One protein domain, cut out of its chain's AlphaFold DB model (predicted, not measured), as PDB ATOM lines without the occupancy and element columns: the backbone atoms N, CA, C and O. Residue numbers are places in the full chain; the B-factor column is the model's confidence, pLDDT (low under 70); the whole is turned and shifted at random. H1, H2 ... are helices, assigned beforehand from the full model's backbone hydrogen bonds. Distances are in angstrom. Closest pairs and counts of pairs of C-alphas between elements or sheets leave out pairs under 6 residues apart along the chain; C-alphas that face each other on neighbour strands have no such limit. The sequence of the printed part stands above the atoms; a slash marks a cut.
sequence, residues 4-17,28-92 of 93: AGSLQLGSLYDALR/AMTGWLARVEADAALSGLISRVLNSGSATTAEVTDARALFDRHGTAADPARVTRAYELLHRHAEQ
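AT A GLANCE: This is residues 4 to 17 and 28 to 92 of the 93 residues of an uncharacterized protein of Modestobacter versicolor (UniProt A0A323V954). Three helices, H2, H3 and H4, run up and down as a bundle, and a fourth, H1, packs on H2 and H4, slanting across the side where those two are not in clear contact. The contacts go round in a ring, H1 to H2 to H3 to H4 and back to H1, and the long H2 runs along the length of the elongated body. The printed part has 79 residues with four named helices, in the order H1, H2, H3, H4, and no named strand, and its class is all helix. It is compact, with a radius of gyration of the C-alphas of 11.7 A, and the C-alphas span 39 by 24 by 20 A.

IN THESE COORDINATES: H1 is residues 4 to 16, 18.6 A from first to last C-alpha, and C-alpha 4 is at (142.262, 162.331, 141.059). After the cut comes H2, residues 28 to 52, the longest helix with 25 residues and 35.9 A; it begins with C-alpha 28 at (166.957, 176.184, 164.748). H3 is residues 57 to 70, 20.2 A long. H4 is residues 76 to 90, 20.9 A long, and ends with C-alpha 90 at (157.354, 163.614, 133.757).

HOW THE PARTS SIT: H2, H3 and H4 form the up and down bundle, in which each helix runs against the one before it in the chain. H2 and H3 are a helical hairpin: they touch, with the C-alphas of Ala 38 and Leu 66 closest at 5.2 A, and run opposite ways at a shallow tilt of 25 degrees. H3 and H4 are a second helical hairpin: they touch, with the C-alphas of Thr 57 and Ala 90 closest at 5.3 A, and run opposite ways at a shallow tilt of 15 degrees. H2 and H4 are close but not clearly touching, with the C-alphas of Ile 46 and Leu 86 closest at 7.9 A; they run the same way at a steep tilt of 39 degrees. H1 touches H2, and H2 touches H1 with residues 39 to 50 alone; the closest C-alphas are those of Tyr 13 and Ser 43, 5.2 A apart. These two run opposite ways at a shallow tilt of 33 degrees, only just short of steep. H1 also touches H4, with the C-alphas of Leu 9 and Ala 82 closest at 6.4 A, opposite ways at a steep tilt of 51 degrees. H1 and H3 are apart. In H2, H3 and H4 every O i to N i+4 pair is within hydrogen-bond range, and in H1 8 of 9 are.

THE WHOLE: The two C-alphas farthest apart are those of Ala 28 and Gln 92, at 40.0 A. Residues 18 to 27 are not printed, and across this cut, between H1 and H2, C-alphas 17 and 28 are 20.3 A apart. The links H2 to H3 and H3 to H4 are tight, with 4 and 5 residues. The mean pLDDT of the printed part is 95.3, and no printed residue is under 70.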
ATOM      1  N   ALA A   4     142.003 162.670 139.660       91.69
ATOM      2  CA  ALA A   4     142.262 162.331 141.059       91.69
ATOM      3  C   ALA A   4     143.682 162.734 141.494       91.69
ATOM      4  O   ALA A   4     143.861 163.255 142.592       91.69
ATOM      5  N   GLY A   5     144.679 162.542 140.623       92.06
ATOM      6  CA  GLY A   5     146.049 162.995 140.851       92.06
ATOM      7  C   GLY A   5     146.129 164.515 140.958       92.06
ATOM      8  O   GLY A   5     146.726 165.023 141.903       92.06
ATOM      9  N   SER A   6     145.456 165.243 140.065       93.19
ATOM     10  CA  SER A   6     145.401 166.709 140.118       93.19
ATOM     11  C   SER A   6     144.782 167.229 141.423       93.19
ATOM     12  O   SER A   6     145.331 168.146 142.029       93.19
ATOM     13  N   LEU A   7     143.696 166.613 141.907       94.94
ATOM     14  CA  LEU A   7     143.079 166.966 143.194       94.94
ATOM     15  C   LEU A   7     144.008 166.687 144.385       94.94
ATOM     16  O   LEU A   7     144.119 167.515 145.291       94.94
ATOM     17  N   GLN A   8     144.703 165.544 144.379       95.19
ATOM     18  CA  GLN A   8     145.681 165.213 145.419       95.19
ATOM     19  C   GLN A   8     146.802 166.252 145.474       95.19
ATOM     20  O   GLN A   8     147.092 166.767 146.556       95.19
ATOM     21  N   LEU A   9     147.373 166.611 144.319       96.44
ATOM     22  CA  LEU A   9     148.412 167.633 144.231       96.44
ATOM     23  C   LEU A   9     147.901 169.009 144.677       96.44
ATOM     24  O   LEU A   9     148.565 169.660 145.477       96.44
ATOM     25  N   GLY A  10     146.702 169.421 144.251       95.44
ATOM     26  CA  GLY A  10     146.098 170.691 144.671       95.44
ATOM     27  C   GLY A  10     145.926 170.794 146.191       95.44
ATOM     28  O   GLY A  10     146.362 171.765 146.802       95.44
ATOM     29  N   SER A  11     145.404 169.743 146.831       95.44
ATOM     30  CA  SER A  11     145.260 169.711 148.297       95.44
ATOM     31  C   SER A  11     146.595 169.764 149.051       95.44
ATOM     32  O   SER A  11     146.644 170.176 150.211       95.44
ATOM     33  N   LEU A  12     147.677 169.271 148.437       96.88
ATOM     34  CA  LEU A  12     149.011 169.298 149.026       96.88
ATOM     35  C   LEU A  12     149.670 170.664 148.817       96.88
ATOM     36  O   LEU A  12     150.294 171.173 149.742       96.88
ATOM     37  N   TYR A  13     149.482 171.283 147.652       96.19
ATOM     38  CA  TYR A  13     149.933 172.648 147.379       96.19
ATOM     39  C   TYR A  13     149.442 173.633 148.446       96.19
ATOM     40  O   TYR A  13     150.235 174.408 148.979       96.19
ATOM     41  N   ASP A  14     148.163 173.551 148.820       92.75
ATOM     42  CA  ASP A  14     147.590 174.396 149.871       92.75
ATOM     43  C   ASP A  14     148.229 174.187 151.251       92.75
ATOM     44  O   ASP A  14     148.374 175.143 152.016       92.75
ATOM     45  N   ALA A  15     148.638 172.957 151.563       92.94
ATOM     46  CA  ALA A  15     149.346 172.661 152.803       92.94
ATOM     47  C   ALA A  15     150.784 173.204 152.774       92.94
ATOM     48  O   ALA A  15     151.225 173.817 153.738       92.94
ATOM     49  N   LEU A  16     151.493 173.031 151.654       94.12
ATOM     50  CA  LEU A  16     152.900 173.421 151.508       94.12
ATOM     51  C   LEU A  16     153.110 174.936 151.416       94.12
ATOM     52  O   LEU A  16     154.133 175.440 151.869       94.12
ATOM     53  N   ARG A  17     152.148 175.691 150.865       89.50
ATOM     54  CA  ARG A  17     152.251 177.162 150.785       89.50
ATOM     55  C   ARG A  17     152.165 177.861 152.145       89.50
ATOM     56  O   ARG A  17     152.371 179.069 152.217       89.50
ATOM     57  N   ALA A  28     167.910 176.957 165.541       94.75
ATOM     58  CA  ALA A  28     166.957 176.184 164.748       94.75
ATOM     59  C   ALA A  28     166.628 176.829 163.385       94.75
ATOM     60  O   ALA A  28     166.006 176.179 162.536       94.75
ATOM     61  N   MET A  29     167.045 178.082 163.151       96.19
ATOM     62  CA  MET A  29     166.676 178.868 161.970       96.19
ATOM     63  C   MET A  29     167.161 178.232 160.667       96.19
ATOM     64  O   MET A  29     166.382 178.080 159.731       96.19
ATOM     65  N   THR A  30     168.427 177.806 160.608       96.19
ATOM     66  CA  THR A  30     169.003 177.200 159.396       96.19
ATOM     67  C   THR A  30     168.254 175.931 158.987       96.19
ATOM     68  O   THR A  30     167.923 175.760 157.817       96.19
ATOM     69  N   GLY A  31     167.924 175.063 159.949       95.69
ATOM     70  CA  GLY A  31     167.154 173.848 159.673       95.69
ATOM     71  C   GLY A  31     165.703 174.134 159.277       95.69
ATOM     72  O   GLY A  31     165.132 173.406 158.469       95.69
ATOM     73  N   TRP A  32     165.099 175.194 159.822       96.19
ATOM     74  CA  TRP A  32     163.768 175.638 159.411       96.19
ATOM     75  C   TRP A  32     163.767 176.186 157.980       96.19
ATOM     76  O   TRP A  32     162.939 175.751 157.185       96.19
ATOM     77  N   LEU A  33     164.724 177.050 157.625       96.88
ATOM     78  CA  LEU A  33     164.867 177.579 156.264       96.88
ATOM     79  C   LEU A  33     165.045 176.458 155.236       96.88
ATOM     80  O   LEU A  33     164.364 176.464 154.216       96.88
ATOM     81  N   ALA A  34     165.886 175.464 155.531       96.69
ATOM     82  CA  ALA A  34     166.115 174.336 154.629       96.69
ATOM     83  C   ALA A  34     164.847 173.488 154.392       96.69
ATOM     84  O   ALA A  34     164.606 173.014 153.284       96.69
ATOM     85  N   ARG A  35     163.992 173.327 155.414       96.44
ATOM     86  CA  ARG A  35     162.670 172.691 155.256       96.44
ATOM     87  C   ARG A  35     161.722 173.530 154.409       96.44
ATOM     88  O   ARG A  35     161.064 172.991 153.527       96.44
ATOM     89  N   VAL A  36     161.665 174.837 154.668       96.44
ATOM     90  CA  VAL A  36     160.842 175.766 153.881       96.44
ATOM     91  C   VAL A  36     161.262 175.746 152.413       96.44
ATOM     92  O   VAL A  36     160.400 175.749 151.542       96.44
ATOM     93  N   GLU A  37     162.561 175.668 152.125       96.81
ATOM     94  CA  GLU A  37     163.083 175.533 150.764       96.81
ATOM     95  C   GLU A  37     162.633 174.226 150.093       96.81
ATOM     96  O   GLU A  37     162.152 174.258 148.959       96.81
ATOM     97  N   ALA A  38     162.713 173.090 150.794       97.12
ATOM     98  CA  ALA A  38     162.226 171.811 150.274       97.12
ATOM     99  C   ALA A  38     160.712 171.845 149.966       97.12
ATOM    100  O   ALA A  38     160.284 171.439 148.881       97.12
ATOM    101  N   ASP A  39     159.906 172.403 150.875       97.06
ATOM    102  CA  ASP A  39     158.456 172.558 150.699       97.06
ATOM    103  C   ASP A  39     158.113 173.549 149.563       97.06
ATOM    104  O   ASP A  39     157.180 173.329 148.775       97.06
ATOM    105  N   ALA A  40     158.898 174.621 149.417       96.12
ATOM    106  CA  ALA A  40     158.770 175.594 148.335       96.12
ATOM    107  C   ALA A  40     159.103 174.983 146.963       96.12
ATOM    108  O   ALA A  40     158.376 175.211 145.995       96.12
ATOM    109  N   ALA A  41     160.150 174.158 146.876       97.06
ATOM    110  CA  ALA A  41     160.511 173.460 145.644       97.06
ATOM    111  C   ALA A  41     159.368 172.547 145.165       97.06
ATOM    112  O   ALA A  41     158.975 172.590 143.995       97.06
ATOM    113  N   LEU A  42     158.771 171.773 146.078       97.94
ATOM    114  CA  LEU A  42     157.645 170.901 145.751       97.94
ATOM    115  C   LEU A  42     156.377 171.684 145.381       97.94
ATOM    116  O   LEU A  42     155.734 171.370 144.378       97.94
ATOM    117  N   SER A  43     156.005 172.709 146.149       97.25
ATOM    118  CA  SER A  43     154.823 173.524 145.825       97.25
ATOM    119  C   SER A  43     154.969 174.253 144.483       97.25
ATOM    120  O   SER A  43     154.002 174.322 143.721       97.25
ATOM    121  N   GLY A  44     156.178 174.704 144.134       96.38
ATOM    122  CA  GLY A  44     156.494 175.256 142.817       96.38
ATOM    123  C   GLY A  44     156.301 174.246 141.681       96.38
ATOM    124  O   GLY A  44     155.663 174.571 140.675       96.38
ATOM    125  N   LEU A  45     156.782 173.009 141.850       97.25
ATOM    126  CA  LEU A  45     156.559 171.921 140.887       97.25
ATOM    127  C   LEU A  45     155.077 171.606 140.706       97.25
ATOM    128  O   LEU A  45     154.600 171.500 139.576       97.25
ATOM    129  N   ILE A  46     154.341 171.485 141.812       97.38
ATOM    130  CA  ILE A  46     152.904 171.216 141.776       97.38
ATOM    131  C   ILE A  46     152.177 172.331 141.024       97.38
ATOM    132  O   ILE A  46     151.403 172.046 140.112       97.38
ATOM    133  N   SER A  47     152.450 173.592 141.368       96.31
ATOM    134  CA  SER A  47     151.845 174.746 140.701       96.31
ATOM    135  C   SER A  47     152.104 174.719 139.196       96.31
ATOM    136  O   SER A  47     151.176 174.882 138.403       96.31
ATOM    137  N   ARG A  48     153.341 174.434 138.782       94.75
ATOM    138  CA  ARG A  48     153.698 174.340 137.365       94.75
ATOM    139  C   ARG A  48     152.951 173.212 136.661       94.75
ATOM    140  O   ARG A  48     152.308 173.455 135.648       94.75
ATOM    141  N   VAL A  49     152.948 172.001 137.211       95.50
ATOM    142  CA  VAL A  49     152.243 170.867 136.592       95.50
ATOM    143  C   VAL A  49     150.739 171.121 136.492       95.50
ATOM    144  O   VAL A  49     150.141 170.790 135.472       95.50
ATOM    145  N   LEU A  50     150.124 171.740 137.503       94.56
ATOM    146  CA  LEU A  50     148.691 172.042 137.482       94.56
ATOM    147  C   LEU A  50     148.317 173.156 136.491       94.56
ATOM    148  O   LEU A  50     147.220 173.108 135.943       94.56
ATOM    149  N   ASN A  51     149.200 174.132 136.246       93.56
ATOM    150  CA  ASN A  51     148.893 175.291 135.395       93.56
ATOM    151  C   ASN A  51     149.451 175.190 133.966       93.56
ATOM    152  O   ASN A  51     148.794 175.627 133.025       93.56
ATOM    153  N   SER A  52     150.652 174.638 133.783       89.00
ATOM    154  CA  SER A  52     151.326 174.516 132.482       89.00
ATOM    155  C   SER A  52     151.484 173.074 132.002       89.00
ATOM    156  O   SER A  52     151.940 172.855 130.882       89.00
ATOM    157  N   GLY A  53     151.125 172.081 132.821       87.50
ATOM    158  CA  GLY A  53     151.113 170.671 132.424       87.50
ATOM    159  C   GLY A  53     152.484 169.996 132.343       87.50
ATOM    160  O   GLY A  53     152.548 168.854 131.889       87.50
ATOM    161  N   SER A  54     153.571 170.644 132.775       87.81
ATOM    162  CA  SER A  54     154.929 170.118 132.593       87.81
ATOM    163  C   SER A  54     155.828 170.248 133.825       87.81
ATOM    164  O   SER A  54     155.797 171.238 134.556       87.81
ATOM    165  N   ALA A  55     156.643 169.216 134.025       91.56
ATOM    166  CA  ALA A  55     157.827 169.180 134.876       91.56
ATOM    167  C   ALA A  55     158.744 168.089 134.315       91.56
ATOM    168  O   ALA A  55     158.256 167.044 133.884       91.56
ATOM    169  N   THR A  56     160.048 168.325 134.296       94.94
ATOM    170  CA  THR A  56     161.020 167.335 133.819       94.94
ATOM    171  C   THR A  56     161.383 166.345 134.923       94.94
ATOM    172  O   THR A  56     161.319 166.657 136.114       94.94
ATOM    173  N   THR A  57     161.835 165.151 134.539       96.62
ATOM    174  CA  THR A  57     162.288 164.123 135.490       96.62
ATOM    175  C   THR A  57     163.435 164.622 136.372       96.62
ATOM    176  O   THR A  57     163.481 164.294 137.559       96.62
ATOM    177  N   ALA A  58     164.330 165.447 135.816       96.62
ATOM    178  CA  ALA A  58     165.428 166.075 136.550       96.62
ATOM    179  C   ALA A  58     164.909 167.003 137.657       96.62
ATOM    180  O   ALA A  58     165.260 166.818 138.816       96.62
ATOM    181  N   GLU A  59     163.983 167.914 137.337       96.50
ATOM    182  CA  GLU A  59     163.411 168.837 138.325       96.50
ATOM    183  C   GLU A  59     162.685 168.100 139.461       96.50
ATOM    184  O   GLU A  59     162.815 168.467 140.630       96.50
ATOM    185  N   VAL A  60     161.945 167.032 139.136       97.62
ATOM    186  CA  VAL A  60     161.275 166.196 140.147       97.62
ATOM    187  C   VAL A  60     162.296 165.487 141.043       97.62
ATOM    188  O   VAL A  60     162.084 165.382 142.252       97.62
ATOM    189  N   THR A  61     163.402 165.012 140.468       97.69
ATOM    190  CA  THR A  61     164.460 164.295 141.197       97.69
ATOM    191  C   THR A  61     165.236 165.232 142.119       97.69
ATOM    192  O   THR A  61     165.449 164.901 143.284       97.69
ATOM    193  N   ASP A  62     165.587 166.426 141.642       97.50
ATOM    194  CA  ASP A  62     166.303 167.432 142.427       97.50
ATOM    195  C   ASP A  62     165.462 167.915 143.611       97.50
ATOM    196  O   ASP A  62     165.932 167.933 144.750       97.50
ATOM    197  N   ALA A  63     164.182 168.222 143.374       97.31
ATOM    198  CA  ALA A  63     163.273 168.603 144.449       97.31
ATOM    199  C   ALA A  63     163.084 167.466 145.465       97.31
ATOM    200  O   ALA A  63     163.042 167.727 146.668       97.31
ATOM    201  N   ARG A  64     163.008 166.205 145.017       98.19
ATOM    202  CA  ARG A  64     162.947 165.050 145.924       98.19
ATOM    203  C   ARG A  64     164.209 164.934 146.776       98.19
ATOM    204  O   ARG A  64     164.105 164.687 147.971       98.19
ATOM    205  N   ALA A  65     165.382 165.187 146.203       97.94
ATOM    206  CA  ALA A  65     166.637 165.161 146.945       97.94
ATOM    207  C   ALA A  65     166.736 166.269 148.014       97.94
ATOM    208  O   ALA A  65     167.492 166.110 148.974       97.94
ATOM    209  N   LEU A  66     166.010 167.387 147.867       96.94
ATOM    210  CA  LEU A  66     165.869 168.399 148.924       96.94
ATOM    211  C   LEU A  66     164.972 167.890 150.056       96.94
ATOM    212  O   LEU A  66     165.353 167.981 151.223       96.94
ATOM    213  N   PHE A  67     163.825 167.296 149.714       96.94
ATOM    214  CA  PHE A  67     162.935 166.660 150.686       96.94
ATOM    215  C   PHE A  67     163.638 165.544 151.471       96.94
ATOM    216  O   PHE A  67     163.570 165.531 152.696       96.94
ATOM    217  N   ASP A  68     164.378 164.654 150.808       97.50
ATOM    218  CA  ASP A  68     165.080 163.554 151.480       97.50
ATOM    219  C   ASP A  68     166.153 164.066 152.464       97.50
ATOM    220  O   ASP A  68     166.426 163.430 153.483       97.50
ATOM    221  N   ARG A  69     166.754 165.235 152.188       97.12
ATOM    222  CA  ARG A  69     167.774 165.861 153.047       97.12
ATOM    223  C   ARG A  69     167.198 166.658 154.209       97.12
ATOM    224  O   ARG A  69     167.787 166.661 155.289       97.12
ATOM    225  N   HIS A  70     166.108 167.383 153.983       96.50
ATOM    226  CA  HIS A  70     165.623 168.393 154.928       96.50
ATOM    227  C   HIS A  70     164.269 168.048 155.546       96.50
ATOM    228  O   HIS A  70     163.939 168.559 156.616       96.50
ATOM    229  N   GLY A  71     163.528 167.124 154.942       94.81
ATOM    230  CA  GLY A  71     162.172 166.765 155.322       94.81
ATOM    231  C   GLY A  71     161.145 167.790 154.848       94.81
ATOM    232  O   GLY A  71     161.401 168.606 153.968       94.81
ATOM    233  N   THR A  72     159.963 167.727 155.454       94.94
ATOM    234  CA  THR A  72     158.807 168.586 155.166       94.94
ATOM    235  C   THR A  72     158.080 168.906 156.467       94.94
ATOM    236  O   THR A  72     158.140 168.121 157.418       94.94
ATOM    237  N   ALA A  73     157.389 170.045 156.522       90.19
ATOM    238  CA  ALA A  73     156.425 170.321 157.587       90.19
ATOM    239  C   ALA A  73     155.040 169.694 157.331       90.19
ATOM    240  O   ALA A  73     154.213 169.637 158.243       90.19
ATOM    241  N   ALA A  74     154.771 169.241 156.102       93.12
ATOM    242  CA  ALA A  74     153.534 168.563 155.737       93.12
ATOM    243  C   ALA A  74     153.558 167.076 156.141       93.12
ATOM    244  O   ALA A  74     154.480 166.585 156.784       93.12
ATOM    245  N   ASP A  75     152.521 166.333 155.754       94.38
ATOM    246  CA  ASP A  75     152.498 164.875 155.895       94.38
ATOM    247  C   ASP A  75     153.521 164.226 154.929       94.38
ATOM    248  O   ASP A  75     153.327 164.303 153.705       94.38
ATOM    249  N   PRO A  76     154.578 163.549 155.431       94.88
ATOM    250  CA  PRO A  76     155.617 162.954 154.588       94.88
ATOM    251  C   PRO A  76     155.101 161.877 153.626       94.88
ATOM    252  O   PRO A  76     155.650 161.712 152.533       94.88
ATOM    253  N   ALA A  77     154.036 161.155 153.989       96.12
ATOM    254  CA  ALA A  77     153.445 160.144 153.117       96.12
ATOM    255  C   ALA A  77     152.749 160.800 151.916       96.12
ATOM    256  O   ALA A  77     152.894 160.344 150.778       96.12
ATOM    257  N   ARG A  78     152.053 161.924 152.146       96.88
ATOM    258  CA  ARG A  78     151.447 162.726 151.069       96.88
ATOM    259  C   ARG A  78     152.509 163.331 150.153       96.88
ATOM    260  O   ARG A  78     152.328 163.307 148.938       96.88
ATOM    261  N   VAL A  79     153.617 163.815 150.714       97.31
ATOM    262  CA  VAL A  79     154.751 164.357 149.948       97.31
ATOM    263  C   VAL A  79     155.417 163.284 149.087       97.31
ATOM    264  O   VAL A  79     155.568 163.469 147.880       97.31
ATOM    265  N   THR A  80     155.722 162.120 149.663       97.50
ATOM    266  CA  THR A  80     156.293 160.981 148.922       97.50
ATOM    267  C   THR A  80     155.393 160.585 147.754       97.50
ATOM    268  O   THR A  80     155.849 160.456 146.615       97.50
ATOM    269  N   ARG A  81     154.082 160.480 148.006       97.31
ATOM    270  CA  ARG A  81     153.110 160.134 146.968       97.31
ATOM    271  C   ARG A  81     153.019 161.188 145.862       97.31
ATOM    272  O   ARG A  81     152.823 160.834 144.698       97.31
ATOM    273  N   ALA A  82     153.167 162.468 146.196       97.62
ATOM    274  CA  ALA A  82     153.198 163.540 145.209       97.62
ATOM    275  C   ALA A  82     154.416 163.427 144.284       97.62
ATOM    276  O   ALA A  82     154.244 163.505 143.069       97.62
ATOM    277  N   TYR A  83     155.611 163.149 144.816       98.12
ATOM    278  CA  TYR A  83     156.790 162.906 143.978       98.12
ATOM    279  C   TYR A  83     156.599 161.713 143.034       98.12
ATOM    280  O   TYR A  83     156.938 161.816 141.860       98.12
ATOM    281  N   GLU A  84     155.991 160.613 143.484       96.69
ATOM    282  CA  GLU A  84     155.672 159.470 142.609       96.69
ATOM    283  C   GLU A  84     154.680 159.819 141.487       96.69
ATOM    284  O   GLU A  84     154.736 159.259 140.390       96.69
ATOM    285  N   LEU A  85     153.717 160.706 141.756       96.38
ATOM    286  CA  LEU A  85     152.772 161.188 140.746       96.38
ATOM    287  C   LEU A  85     153.459 162.101 139.731       96.38
ATOM    288  O   LEU A  85     153.252 161.932 138.531       96.38
ATOM    289  N   LEU A  86     154.271 163.042 140.213       96.75
ATOM    290  CA  LEU A  86     155.011 163.987 139.382       96.75
ATOM    291  C   LEU A  86     156.041 163.268 138.506       96.75
ATOM    292  O   LEU A  86     156.130 163.570 137.323       96.75
ATOM    293  N   HIS A  87     156.750 162.275 139.051       96.69
ATOM    294  CA  HIS A  87     157.745 161.499 138.310       96.69
ATOM    295  C   HIS A  87     157.105 160.716 137.160       96.69
ATOM    296  O   HIS A  87     157.517 160.866 136.017       96.69
ATOM    297  N   ARG A  88     156.016 159.981 137.429       94.25
ATOM    298  CA  ARG A  88     155.270 159.263 136.380       94.25
ATOM    299  C   ARG A  88     154.693 160.189 135.314       94.25
ATOM    300  O   ARG A  88     154.553 159.778 134.171       94.25
ATOM    301  N   HIS A  89     154.291 161.405 135.687       93.00
ATOM    302  CA  HIS A  89     153.828 162.400 134.717       93.00
ATOM    303  C   HIS A  89     154.989 162.923 133.867       93.00
ATOM    304  O   HIS A  89     154.822 163.060 132.663       93.00
ATOM    305  N   ALA A  90     156.158 163.162 134.464       93.19
ATOM    306  CA  ALA A  90     157.354 163.614 133.757       93.19
ATOM    307  C   ALA A  90     157.900 162.577 132.758       93.19
ATOM    308  O   ALA A  90     158.366 162.959 131.694       93.19
ATOM    309  N   GLU A  91     157.794 161.278 133.055       91.81
ATOM    310  CA  GLU A  91     158.173 160.181 132.141       91.81
ATOM    311  C   GLU A  91     157.277 160.067 130.892       91.81
ATOM    312  O   GLU A  91     157.608 159.340 129.957       91.81
ATOM    313  N   GLN A  92     156.119 160.733 130.890       86.94
ATOM    314  CA  GLN A  92     155.143 160.703 129.792       86.94
ATOM    315  C   GLN A  92     155.249 161.912 128.852       86.94
ATOM    316  O   GLN A  92     154.477 161.985 127.892       86.94
TER     317      GLN A  92